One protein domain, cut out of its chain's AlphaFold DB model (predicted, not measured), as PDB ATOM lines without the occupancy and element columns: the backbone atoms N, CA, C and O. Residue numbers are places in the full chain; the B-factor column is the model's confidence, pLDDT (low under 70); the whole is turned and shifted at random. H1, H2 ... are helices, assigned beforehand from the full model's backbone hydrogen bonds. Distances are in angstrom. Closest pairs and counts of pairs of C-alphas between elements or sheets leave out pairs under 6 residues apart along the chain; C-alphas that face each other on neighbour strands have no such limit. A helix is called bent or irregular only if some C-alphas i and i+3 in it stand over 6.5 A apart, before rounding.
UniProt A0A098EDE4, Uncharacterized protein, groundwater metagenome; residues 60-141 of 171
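Overview. This is residues 60 to 141 of the 171 residues of an uncharacterized protein of groundwater metagenome (UniProt A0A098EDE4). The chain makes a loose, open ring of helices: a kinked helix H2 forms one side, H3 and H4 follow one after the other round the far side, and H5 folds back so that its end comes near the kink of H2. The middle of the ring is hollow, and H1 packs outside it on the first part of H2. The printed part has 82 residues with five named helices, H1 to H5 in order along the chain, and no named strand, and its class is all helix. The whole is loose, with a radius of gyration of the C-alphas of 14.9 A, and its C-alphas span 39 by 32 by 20 A.

Along the chain. H1 takes residues 60 to 76 and measures 24.5 A from first to last C-alpha; it begins at C-alpha 60 at (176.364, 217.983, 173.476) and ends at C-alpha 76 at (174.263, 221.403, 149.285). H2, residues 81 to 97, also has 17 residues but measures 18.7 A. It has a kink of 88 degrees near residue 88, and it is irregular: C-alphas 87 and 90 are 9.5 A apart. H3, residues 101 to 108, measures 10.0 A. H4, residues 114 to 119, measures 8.6 A. H5, residues 123 to 137, measures 20.9 A and ends at C-alpha 137 at (166.474, 204.786, 149.786). Residues 138 to 141 follow it to the end of the printed part.

Arrangement. H1 touches H2 with its residues 68 to 73 alone, and the closest C-alphas, those of Lys 69 and Val 81, are 6.4 A apart. The two run opposite ways at a steep tilt of 58 degrees, where the line of the irregular H2 is a rough one. H1 is apart from H3, H4 and H5. H2 and H3 are close but not clearly touching: the closest C-alphas, those of Asn 97 and Tyr 103, are 6.4 A apart, and the lines are about perpendicular, at 83 degrees. H3 and H4 are close but not clearly touching, with the C-alphas of Tyr 108 and Ile 114 the closest at 5.8 A; they run the same way at a shallow tilt of 11 degrees. H4 and H5 follow each other in the chain but are apart. H5 is also apart from H3, and H4 is apart from H2. H5 and H2 are close but not clearly touching, through the C-alphas of Leu 87 and Lys 137, which are 6.6 A apart and are their closest; they run opposite ways at a shallow tilt of 29 degrees. In H1, H3, H4 and H5 every pair of O i and N i+4 is within hydrogen-bond range, while in H2 this holds for 10 of 13 pairs.

Size, cuts and confidence. The two C-alphas farthest apart, those of Lys 79 and Glu 120, are 38.8 A apart, and the first and last printed C-alphas, of Asp 60 and Gly 141, are 26.9 A apart. The printed part has no cut, and its four links, H1 to H2, H2 to H3, H3 to H4 and H4 to H5, are tight. Residues 119 to 125, of which 123 to 125 belong to H5, stand free, and so do residues 127 to 132 of H5. Without these stretches the body spans 35 by 30 by 20 A. The mean pLDDT of the printed part is 71.9. It is under 70 at 30 residues: 60 to 66, 80 to 91, 93 and 132 to 141.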
ATOM      1  N   ASP A  60     175.370 218.586 174.363       50.62
ATOM      2  CA  ASP A  60     176.364 217.983 173.476       50.62
ATOM      3  C   ASP A  60     175.713 217.204 172.319       50.62
ATOM      4  O   ASP A  60     176.129 217.317 171.164       50.62
ATOM      5  N   GLU A  61     174.623 216.487 172.597       49.56
ATOM      6  CA  GLU A  61     173.858 215.723 171.606       49.56
ATOM      7  C   GLU A  61     173.108 216.662 170.644       49.56
ATOM      8  O   GLU A  61     173.178 216.505 169.422       49.56
ATOM      9  N   GLU A  62     172.443 217.698 171.171       47.03
ATOM     10  CA  GLU A  62     171.736 218.710 170.375       47.03
ATOM     11  C   GLU A  62     172.700 219.566 169.537       47.03
ATOM     12  O   GLU A  62     172.408 219.874 168.373       47.03
ATOM     13  N   GLN A  63     173.880 219.917 170.071       54.94
ATOM     14  CA  GLN A  63     174.922 220.609 169.302       54.94
ATOM     15  C   GLN A  63     175.443 219.756 168.143       54.94
ATOM     16  O   GLN A  63     175.679 220.291 167.050       54.94
ATOM     17  N   GLY A  64     175.563 218.438 168.336       56.69
ATOM     18  CA  GLY A  64     175.909 217.491 167.276       56.69
ATOM     19  C   GLY A  64     174.960 217.603 166.080       56.69
ATOM     20  O   GLY A  64     175.400 217.785 164.937       56.69
ATOM     21  N   PHE A  65     173.649 217.620 166.336       59.94
ATOM     22  CA  PHE A  65     172.631 217.798 165.295       59.94
ATOM     23  C   PHE A  65     172.644 219.195 164.662       59.94
ATOM     24  O   PHE A  65     172.471 219.321 163.446       59.94
ATOM     25  N   GLY A  66     172.903 220.252 165.436       66.19
ATOM     26  CA  GLY A  66     173.059 221.611 164.905       66.19
ATOM     27  C   GLY A  66     174.202 221.720 163.888       66.19
ATOM     28  O   GLY A  66     174.039 222.308 162.812       66.19
ATOM     29  N   LYS A  67     175.345 221.089 164.185       70.12
ATOM     30  CA  LYS A  67     176.528 221.073 163.311       70.12
ATOM     31  C   LYS A  67     176.288 220.256 162.041       70.12
ATOM     32  O   LYS A  67     176.626 220.719 160.953       70.12
ATOM     33  N   ILE A  68     175.614 219.107 162.152       71.88
ATOM     34  CA  ILE A  68     175.133 218.315 161.004       71.88
ATOM     35  C   ILE A  68     174.298 219.180 160.064       71.88
ATOM     36  O   ILE A  68     174.516 219.177 158.850       71.88
ATOM     37  N   LYS A  69     173.358 219.939 160.633       73.31
ATOM     38  CA  LYS A  69     172.431 220.772 159.872       73.31
ATOM     39  C   LYS A  69     173.170 221.872 159.110       73.31
ATOM     40  O   LYS A  69     172.959 222.048 157.914       73.31
ATOM     41  N   SER A  70     174.085 222.562 159.790       76.00
ATOM     42  CA  SER A  70     174.926 223.607 159.196       76.00
ATOM     43  C   SER A  70     175.824 223.065 158.077       76.00
ATOM     44  O   SER A  70     175.856 223.624 156.980       76.00
ATOM     45  N   ASP A  71     176.490 221.929 158.299       75.94
ATOM     46  CA  ASP A  71     177.374 221.303 157.309       75.94
ATOM     47  C   ASP A  71     176.605 220.768 156.088       75.94
ATOM     48  O   ASP A  71     177.118 220.778 154.965       75.94
ATOM     49  N   ALA A  72     175.370 220.295 156.274       73.12
ATOM     50  CA  ALA A  72     174.487 219.907 155.177       73.12
ATOM     51  C   ALA A  72     174.112 221.110 154.294       73.12
ATOM     52  O   ALA A  72     174.217 221.020 153.069       73.12
ATOM     53  N   ILE A  73     173.751 222.247 154.901       75.69
ATOM     54  CA  ILE A  73     173.416 223.484 154.175       75.69
ATOM     55  C   ILE A  73     174.633 224.003 153.407       75.69
ATOM     56  O   ILE A  73     174.514 224.313 152.226       75.69
ATOM     57  N   LYS A  74     175.817 224.046 154.034       81.12
ATOM     58  CA  LYS A  74     177.055 224.519 153.384       81.12
ATOM     59  C   LYS A  74     177.433 223.694 152.153       81.12
ATOM     60  O   LYS A  74     177.865 224.262 151.159       81.12
ATOM     61  N   ARG A  75     177.270 222.365 152.210       75.69
ATOM     62  CA  ARG A  75     177.629 221.460 151.103       75.69
ATOM     63  C   ARG A  75     176.621 221.464 149.964       75.69
ATOM     64  O   ARG A  75     177.007 221.351 148.810       75.69
ATOM     65  N   THR A  76     175.333 221.537 150.287       73.94
ATOM     66  CA  THR A  76     174.263 221.403 149.285       73.94
ATOM     67  C   THR A  76     173.727 222.743 148.789       73.94
ATOM     68  O   THR A  76     173.024 222.774 147.784       73.94
ATOM     69  N   GLY A  77     173.998 223.840 149.506       77.94
ATOM     70  CA  GLY A  77     173.411 225.162 149.268       77.94
ATOM     71  C   GLY A  77     171.913 225.245 149.585       77.94
ATOM     72  O   GLY A  77     171.303 226.302 149.433       77.94
ATOM     73  N   LYS A  78     171.292 224.145 150.029       74.12
ATOM     74  CA  LYS A  78     169.848 224.048 150.249       74.12
ATOM     75  C   LYS A  78     169.524 224.232 151.726       74.12
ATOM     76  O   LYS A  78     170.115 223.590 152.588       74.12
ATOM     77  N   LYS A  79     168.537 225.088 152.015       70.75
ATOM     78  CA  LYS A  79     167.983 225.259 153.371       70.75
ATOM     79  C   LYS A  79     167.125 224.072 153.818       70.75
ATOM     80  O   LYS A  79     166.922 223.904 155.019       70.75
ATOM     81  N   ASP A  80     166.634 223.263 152.878       67.81
ATOM     82  CA  ASP A  80     165.874 222.057 153.198       67.81
ATOM     83  C   ASP A  80     166.811 220.911 153.594       67.81
ATOM     84  O   ASP A  80     167.265 220.100 152.784       67.81
ATOM     85  N   VAL A  81     167.107 220.875 154.888       68.56
ATOM     86  CA  VAL A  81     167.913 219.823 155.503       68.56
ATOM     87  C   VAL A  81     167.080 218.575 155.796       68.56
ATOM     88  O   VAL A  81     167.653 217.521 156.048       68.56
ATOM     89  N   GLY A  82     165.747 218.659 155.717       66.06
ATOM     90  CA  GLY A  82     164.854 217.517 155.894       66.06
ATOM     91  C   GLY A  82     165.086 216.466 154.816       66.06
ATOM     92  O   GLY A  82     165.267 215.299 155.138       66.06
ATOM     93  N   TYR A  83     165.209 216.880 153.551       66.38
ATOM     94  CA  TYR A  83     165.548 215.966 152.455       66.38
ATOM     95  C   TYR A  83     166.918 215.297 152.645       66.38
ATOM     96  O   TYR A  83     167.050 214.093 152.454       66.38
ATOM     97  N   VAL A  84     167.938 216.054 153.061       65.75
ATOM     98  CA  VAL A  84     169.296 215.522 153.280       65.75
ATOM     99  C   VAL A  84     169.318 214.549 154.461       65.75
ATOM    100  O   VAL A  84     169.890 213.466 154.363       65.75
ATOM    101  N   LEU A  85     168.660 214.905 155.563       68.50
ATOM    102  CA  LEU A  85     168.522 214.028 156.721       68.50
ATOM    103  C   LEU A  85     167.669 212.803 156.409       68.50
ATOM    104  O   LEU A  85     167.974 211.743 156.921       68.50
ATOM    105  N   ASN A  86     166.663 212.891 155.542       67.69
ATOM    106  CA  ASN A  86     165.898 211.718 155.116       67.69
ATOM    107  C   ASN A  86     166.702 210.821 154.166       67.69
ATOM    108  O   ASN A  86     166.638 209.602 154.276       67.69
ATOM    109  N   LEU A  87     167.483 211.409 153.256       67.62
ATOM    110  CA  LEU A  87     168.267 210.666 152.267       67.62
ATOM    111  C   LEU A  87     169.435 209.895 152.896       67.62
ATOM    112  O   LEU A  87     169.775 208.806 152.432       67.62
ATOM    113  N   TYR A  88     170.076 210.478 153.909       65.88
ATOM    114  CA  TYR A  88     171.246 209.890 154.566       65.88
ATOM    115  C   TYR A  88     170.964 209.396 155.990       65.88
ATOM    116  O   TYR A  88     171.764 208.630 156.520       65.88
ATOM    117  N   GLY A  89     169.850 209.792 156.604       67.19
ATOM    118  CA  GLY A  89     169.329 209.253 157.861       67.19
ATOM    119  C   GLY A  89     170.385 209.077 158.962       67.19
ATOM    120  O   GLY A  89     171.197 209.982 159.196       67.19
ATOM    121  N   PRO A  90     170.412 207.911 159.632       63.97
ATOM    122  CA  PRO A  90     171.368 207.618 160.703       63.97
ATOM    123  C   PRO A  90     172.831 207.577 160.230       63.97
ATOM    124  O   PRO A  90     173.744 207.772 161.029       63.97
ATOM    125  N   TYR A  91     173.093 207.403 158.932       68.25
ATOM    126  CA  TYR A  91     174.458 207.328 158.401       68.25
ATOM    127  C   TYR A  91     175.195 208.668 158.457       68.25
ATOM    128  O   TYR A  91     176.415 208.695 158.605       68.25
ATOM    129  N   ILE A  92     174.469 209.788 158.399       70.62
ATOM    130  CA  ILE A  92     175.059 211.116 158.612       70.62
ATOM    131  C   ILE A  92     175.609 211.256 160.037       70.62
ATOM    132  O   ILE A  92     176.645 211.895 160.224       70.62
ATOM    133  N   ALA A  93     174.939 210.653 161.024       67.69
ATOM    134  CA  ALA A  93     175.392 210.660 162.409       67.69
ATOM    135  C   ALA A  93     176.647 209.792 162.570       67.69
ATOM    136  O   ALA A  93     177.634 210.250 163.136       67.69
ATOM    137  N   ILE A  94     176.669 208.600 161.961       70.75
ATOM    138  CA  ILE A  94     177.858 207.730 161.939       70.75
ATOM    139  C   ILE A  94     179.051 208.455 161.300       70.75
ATOM    140  O   ILE A  94     180.145 208.464 161.857       70.75
ATOM    141  N   ALA A  95     178.840 209.127 160.165       76.12
ATOM    142  CA  ALA A  95     179.892 209.886 159.495       76.12
ATOM    143  C   ALA A  95     180.389 211.084 160.326       76.12
ATOM    144  O   ALA A  95     181.562 211.441 160.234       76.12
ATOM    145  N   GLN A  96     179.532 211.709 161.140       74.69
ATOM    146  CA  GLN A  96     179.976 212.736 162.087       74.69
ATOM    147  C   GLN A  96     180.748 212.163 163.266       74.69
ATOM    148  O   GLN A  96     181.696 212.801 163.714       74.69
ATOM    149  N   ASN A  97     180.384 210.976 163.753       76.19
ATOM    150  CA  ASN A  97     181.097 210.336 164.855       76.19
ATOM    151  C   ASN A  97     182.572 210.089 164.500       76.19
ATOM    152  O   ASN A  97     183.423 210.156 165.376       76.19
ATOM    153  N   LEU A  98     182.903 209.931 163.212       81.62
ATOM    154  CA  LEU A  98     184.290 209.858 162.733       81.62
ATOM    155  C   LEU A  98     185.117 211.134 162.982       81.62
ATOM    156  O   LEU A  98     186.336 211.103 162.838       81.62
ATOM    157  N   ARG A  99     184.491 212.263 163.338       79.44
ATOM    158  CA  ARG A  99     185.193 213.482 163.771       79.44
ATOM    159  C   ARG A  99     185.504 213.504 165.266       79.44
ATOM    160  O   ARG A  99     186.230 214.391 165.703       79.44
ATOM    161  N   ASN A 100     184.928 212.592 166.045       78.88
ATOM    162  CA  ASN A 100     185.250 212.431 167.453       78.88
ATOM    163  C   ASN A 100     186.413 211.435 167.570       78.88
ATOM    164  O   ASN A 100     186.257 210.247 167.291       78.88
ATOM    165  N   GLU A 101     187.582 211.932 167.971       80.94
ATOM    166  CA  GLU A 101     188.806 211.130 168.086       80.94
ATOM    167  C   GLU A 101     188.664 209.982 169.091       80.94
ATOM    168  O   GLU A 101     189.178 208.892 168.854       80.94
ATOM    169  N   GLU A 102     187.916 210.189 170.175       75.06
ATOM    170  CA  GLU A 102     187.663 209.166 171.189       75.06
ATOM    171  C   GLU A 102     186.744 208.062 170.654       75.06
ATOM    172  O   GLU A 102     187.014 206.878 170.848       75.06
ATOM    173  N   TYR A 103     185.711 208.427 169.887       77.75
ATOM    174  CA  TYR A 103     184.872 207.453 169.182       77.75
ATOM    175  C   TYR A 103     185.684 206.639 168.171       77.75
ATOM    176  O   TYR A 103     185.596 205.411 168.147       77.75
ATOM    177  N   VAL A 104     186.501 207.308 167.352       81.75
ATOM    178  CA  VAL A 104     187.362 206.642 166.366       81.75
ATOM    179  C   VAL A 104     188.323 205.686 167.059       81.75
ATOM    180  O   VAL A 104     188.460 204.548 166.620       81.75
ATOM    181  N   LYS A 105     188.943 206.116 168.160       82.75
ATOM    182  CA  LYS A 105     189.857 205.288 168.941       82.75
ATOM    183  C   LYS A 105     189.168 204.060 169.532       82.75
ATOM    184  O   LYS A 105     189.713 202.966 169.452       82.75
ATOM    185  N   ASN A 106     187.971 204.222 170.087       80.06
ATOM    186  CA  ASN A 106     187.269 203.138 170.771       80.06
ATOM    187  C   ASN A 106     186.630 202.123 169.809       80.06
ATOM    188  O   ASN A 106     186.557 200.945 170.142       80.06
ATOM    189  N   ILE A 107     186.157 202.563 168.638       78.44
ATOM    190  CA  ILE A 107     185.468 201.692 167.672       78.44
ATOM    191  C   ILE A 107     186.415 201.149 166.603       78.44
ATOM    192  O   ILE A 107     186.320 199.978 166.246       78.44
ATOM    193  N   TYR A 108     187.313 201.989 166.088       81.38
ATOM    194  CA  TYR A 108     188.183 201.649 164.961       81.38
ATOM    195  C   TYR A 108     189.670 201.601 165.337       81.38
ATOM    196  O   TYR A 108     190.475 201.227 164.498       81.38
ATOM    197  N   GLY A 109     190.066 201.986 166.555       84.88
ATOM    198  CA  GLY A 109     191.474 202.125 166.957       84.88
ATOM    199  C   GLY A 109     192.104 203.422 166.446       84.88
ATOM    200  O   GLY A 109     192.576 204.253 167.225       84.88
ATOM    201  N   SER A 110     192.061 203.644 165.134       87.94
ATOM    202  CA  SER A 110     192.429 204.907 164.498       87.94
ATOM    203  C   SER A 110     191.720 205.089 163.155       87.94
ATOM    204  O   SER A 110     191.196 204.150 162.559       87.94
ATOM    205  N   LEU A 111     191.752 206.312 162.615       84.94
ATOM    206  CA  LEU A 111     191.242 206.602 161.267       84.94
ATOM    207  C   LEU A 111     191.938 205.773 160.172       84.94
ATOM    208  O   LEU A 111     191.340 205.524 159.128       84.94
ATOM    209  N   LYS A 112     193.190 205.352 160.398       89.00
ATOM    210  CA  LYS A 112     193.972 204.558 159.437       89.00
ATOM    211  C   LYS A 112     193.590 203.082 159.441       89.00
ATOM    212  O   LYS A 112     193.824 202.413 158.442       89.00
ATOM    213  N   ASP A 113     192.990 202.608 160.527       86.62
ATOM    214  CA  ASP A 113     192.641 201.201 160.728       86.62
ATOM    215  C   ASP A 113     191.242 200.870 160.197       86.62
ATOM    216  O   ASP A 113     190.892 199.702 160.040       86.62
ATOM    217  N   ILE A 114     190.456 201.893 159.837       84.12
ATOM    218  CA  ILE A 114     189.123 201.741 159.245       84.12
ATOM    219  C   ILE A 114     189.121 200.735 158.075       84.12
ATOM    220  O   ILE A 114     188.296 199.824 158.106       84.12
ATOM    221  N   PRO A 115     190.012 200.809 157.063       85.88
ATOM    222  CA  PRO A 115     190.014 199.842 155.963       85.88
ATOM    223  C   PRO A 115     190.212 198.394 156.422       85.88
ATOM    224  O   PRO A 115     189.632 197.489 155.829       85.88
ATOM    225  N   THR A 116     190.999 198.183 157.478       86.19
ATOM    226  CA  THR A 116     191.239 196.864 158.075       86.19
ATOM    227  C   THR A 116     189.987 196.359 158.785       86.19
ATOM    228  O   THR A 116     189.531 195.258 158.508       86.19
ATOM    229  N   VAL A 117     189.342 197.193 159.604       82.62
ATOM    230  CA  VAL A 117     188.073 196.832 160.266       82.62
ATOM    231  C   VAL A 117     186.985 196.500 159.237       82.62
ATOM    232  O   VAL A 117     186.208 195.567 159.413       82.62
ATOM    233  N   PHE A 118     186.936 197.232 158.120       80.56
ATOM    234  CA  PHE A 118     185.986 196.949 157.042       80.56
ATOM    235  C   PHE A 118     186.337 195.703 156.217       80.56
ATOM    236  O   PHE A 118     185.435 195.133 155.604       80.56
ATOM    237  N   SER A 119     187.599 195.266 156.178       84.12
ATOM    238  CA  SER A 119     187.993 194.048 155.457       84.12
ATOM    239  C   SER A 119     187.640 192.769 156.221       84.12
ATOM    240  O   SER A 119     187.423 191.730 155.600       84.12
ATOM    241  N   GLU A 120     187.501 192.862 157.544       85.38
ATOM    242  CA  GLU A 120     187.022 191.781 158.413       85.38
ATOM    243  C   GLU A 120     185.518 191.512 158.250       85.38
ATOM    244  O   GLU A 120     185.037 190.432 158.595       85.38
ATOM    245  N   VAL A 121     184.764 192.465 157.685       81.56
ATOM    246  CA  VAL A 121     183.330 192.304 157.435       81.56
ATOM    247  C   VAL A 121     183.112 191.286 156.307       81.56
ATOM    248  O   VAL A 121     183.543 191.515 155.170       81.56
ATOM    249  N   PRO A 122     182.378 190.185 156.550       88.94
ATOM    250  CA  PRO A 122     182.107 189.202 155.514       88.94
ATOM    251  C   PRO A 122     181.369 189.828 154.327       88.94
ATOM    252  O   PRO A 122     180.300 190.425 154.472       88.94
ATOM    253  N   LYS A 123     181.885 189.612 153.111       84.06
ATOM    254  CA  LYS A 123     181.310 190.161 151.866       84.06
ATOM    255  C   LYS A 123     179.810 189.877 151.716       84.06
ATOM    256  O   LYS A 123     179.067 190.709 151.206       84.06
ATOM    257  N   LYS A 124     179.354 188.710 152.179       84.44
ATOM    258  CA  LYS A 124     177.941 188.309 152.145       84.44
ATOM    259  C   LYS A 124     177.058 189.206 153.021       84.44
ATOM    260  O   LYS A 124     175.961 189.558 152.596       84.44
ATOM    261  N   GLU A 125     177.532 189.588 154.204       80.50
ATOM    262  CA  GLU A 125     176.812 190.512 155.086       80.50
ATOM    263  C   GLU A 125     176.802 191.923 154.510       80.50
ATOM    264  O   GLU A 125     175.745 192.551 154.449       80.50
ATOM    265  N   PHE A 126     177.940 192.370 153.972       76.81
ATOM    266  CA  PHE A 126     178.044 193.668 153.314       76.81
ATOM    267  C   PHE A 126     177.070 193.810 152.135       76.81
ATOM    268  O   PHE A 126     176.354 194.807 152.039       76.81
ATOM    269  N   GLU A 127     176.982 192.810 151.256       79.75
ATOM    270  CA  GLU A 127     176.029 192.825 150.138       79.75
ATOM    271  C   GLU A 127     174.570 192.800 150.619       79.75
ATOM    272  O   GLU A 127     173.709 193.454 150.025       79.75
ATOM    273  N   ASN A 128     174.280 192.117 151.731       80.94
ATOM    274  CA  ASN A 128     172.946 192.114 152.327       80.94
ATOM    275  C   ASN A 128     172.581 193.500 152.892       80.94
ATOM    276  O   ASN A 128     171.506 194.031 152.604       80.94
ATOM    277  N   TRP A 129     173.503 194.144 153.616       74.94
ATOM    278  CA  TRP A 129     173.338 195.518 154.103       74.94
ATOM    279  C   TRP A 129     173.197 196.521 152.961       74.94
ATOM    280  O   TRP A 129     172.345 197.404 153.022       74.94
ATOM    281  N   LYS A 130     173.972 196.360 151.886       73.94
ATOM    282  CA  LYS A 130     173.888 197.192 150.683       73.94
ATOM    283  C   LYS A 130     172.529 197.056 149.997       73.94
ATOM    284  O   LYS A 130     171.928 198.062 149.623       73.94
ATOM    285  N   LYS A 131     172.003 195.835 149.865       74.19
ATOM    286  CA  LYS A 131     170.669 195.591 149.298       74.19
ATOM    287  C   LYS A 131     169.575 196.237 150.156       74.19
ATOM    288  O   LYS A 131     168.705 196.918 149.617       74.19
ATOM    289  N   ASN A 132     169.686 196.121 151.479       68.31
ATOM    290  CA  ASN A 132     168.793 196.792 152.426       68.31
ATOM    291  C   ASN A 132     168.904 198.326 152.350       68.31
ATOM    292  O   ASN A 132     167.886 199.007 152.418       68.31
ATOM    293  N   PHE A 133     170.107 198.872 152.144       64.44
ATOM    294  CA  PHE A 133     170.358 200.311 151.999       64.44
ATOM    295  C   PHE A 133     169.682 200.916 150.762       64.44
ATOM    296  O   PHE A 133     169.054 201.970 150.833       64.44
ATOM    297  N   TYR A 134     169.790 200.259 149.607       62.81
ATOM    298  CA  TYR A 134     169.105 200.743 148.405       62.81
ATOM    299  C   TYR A 134     167.591 200.510 148.473       62.81
ATOM    300  O   TYR A 134     166.838 201.316 147.930       62.81
ATOM    301  N   GLY A 135     167.145 199.478 149.197       59.59
ATOM    302  CA  GLY A 135     165.733 199.261 149.510       59.59
ATOM    303  C   GLY A 135     165.128 200.365 150.385       59.59
ATOM    304  O   GLY A 135     164.012 200.801 150.124       59.59
ATOM    305  N   THR A 136     165.869 200.879 151.375       55.59
ATOM    306  CA  THR A 136     165.420 201.983 152.246       55.59
ATOM    307  C   THR A 136     165.534 203.366 151.603       55.59
ATOM    308  O   THR A 136     164.815 204.274 152.008       55.59
ATOM    309  N   LYS A 137     166.377 203.541 150.576       47.56
ATOM    310  CA  LYS A 137     166.474 204.786 149.786       47.56
ATOM    311  C   LYS A 137     165.295 205.040 148.836       47.56
ATOM    312  O   LYS A 137     165.124 206.176 148.403       47.56
ATOM    313  N   ALA A 138     164.531 204.009 148.464       43.88
ATOM    314  CA  ALA A 138     163.533 204.073 147.387       43.88
ATOM    315  C   ALA A 138     162.178 204.700 147.779       43.88
ATOM    316  O   ALA A 138     161.282 204.830 146.951       43.88
ATOM    317  N   GLY A 139     162.014 205.129 149.023       39.91
ATOM    318  CA  GLY A 139     160.812 205.786 149.520       39.91
ATOM    319  C   GLY A 139     161.046 206.200 150.958       39.91
ATOM    320  O   GLY A 139     162.084 205.849 151.515       39.91
ATOM    321  N   TYR A 140     160.105 206.942 151.553       40.28
ATOM    322  CA  TYR A 140     159.992 207.061 153.011       40.28
ATOM    323  C   TYR A 140     160.452 205.742 153.629       40.28
ATOM    324  O   TYR A 140     159.814 204.717 153.369       40.28
ATOM    325  N   GLY A 141     161.596 205.754 154.335       39.38
ATOM    326  CA  GLY A 141     162.141 204.543 154.946       39.38
ATOM    327  C   GLY A 141     160.993 203.830 155.646       39.38
ATOM    328  O   GLY A 141     160.140 204.543 156.190       39.38
TER     329      GLY A 141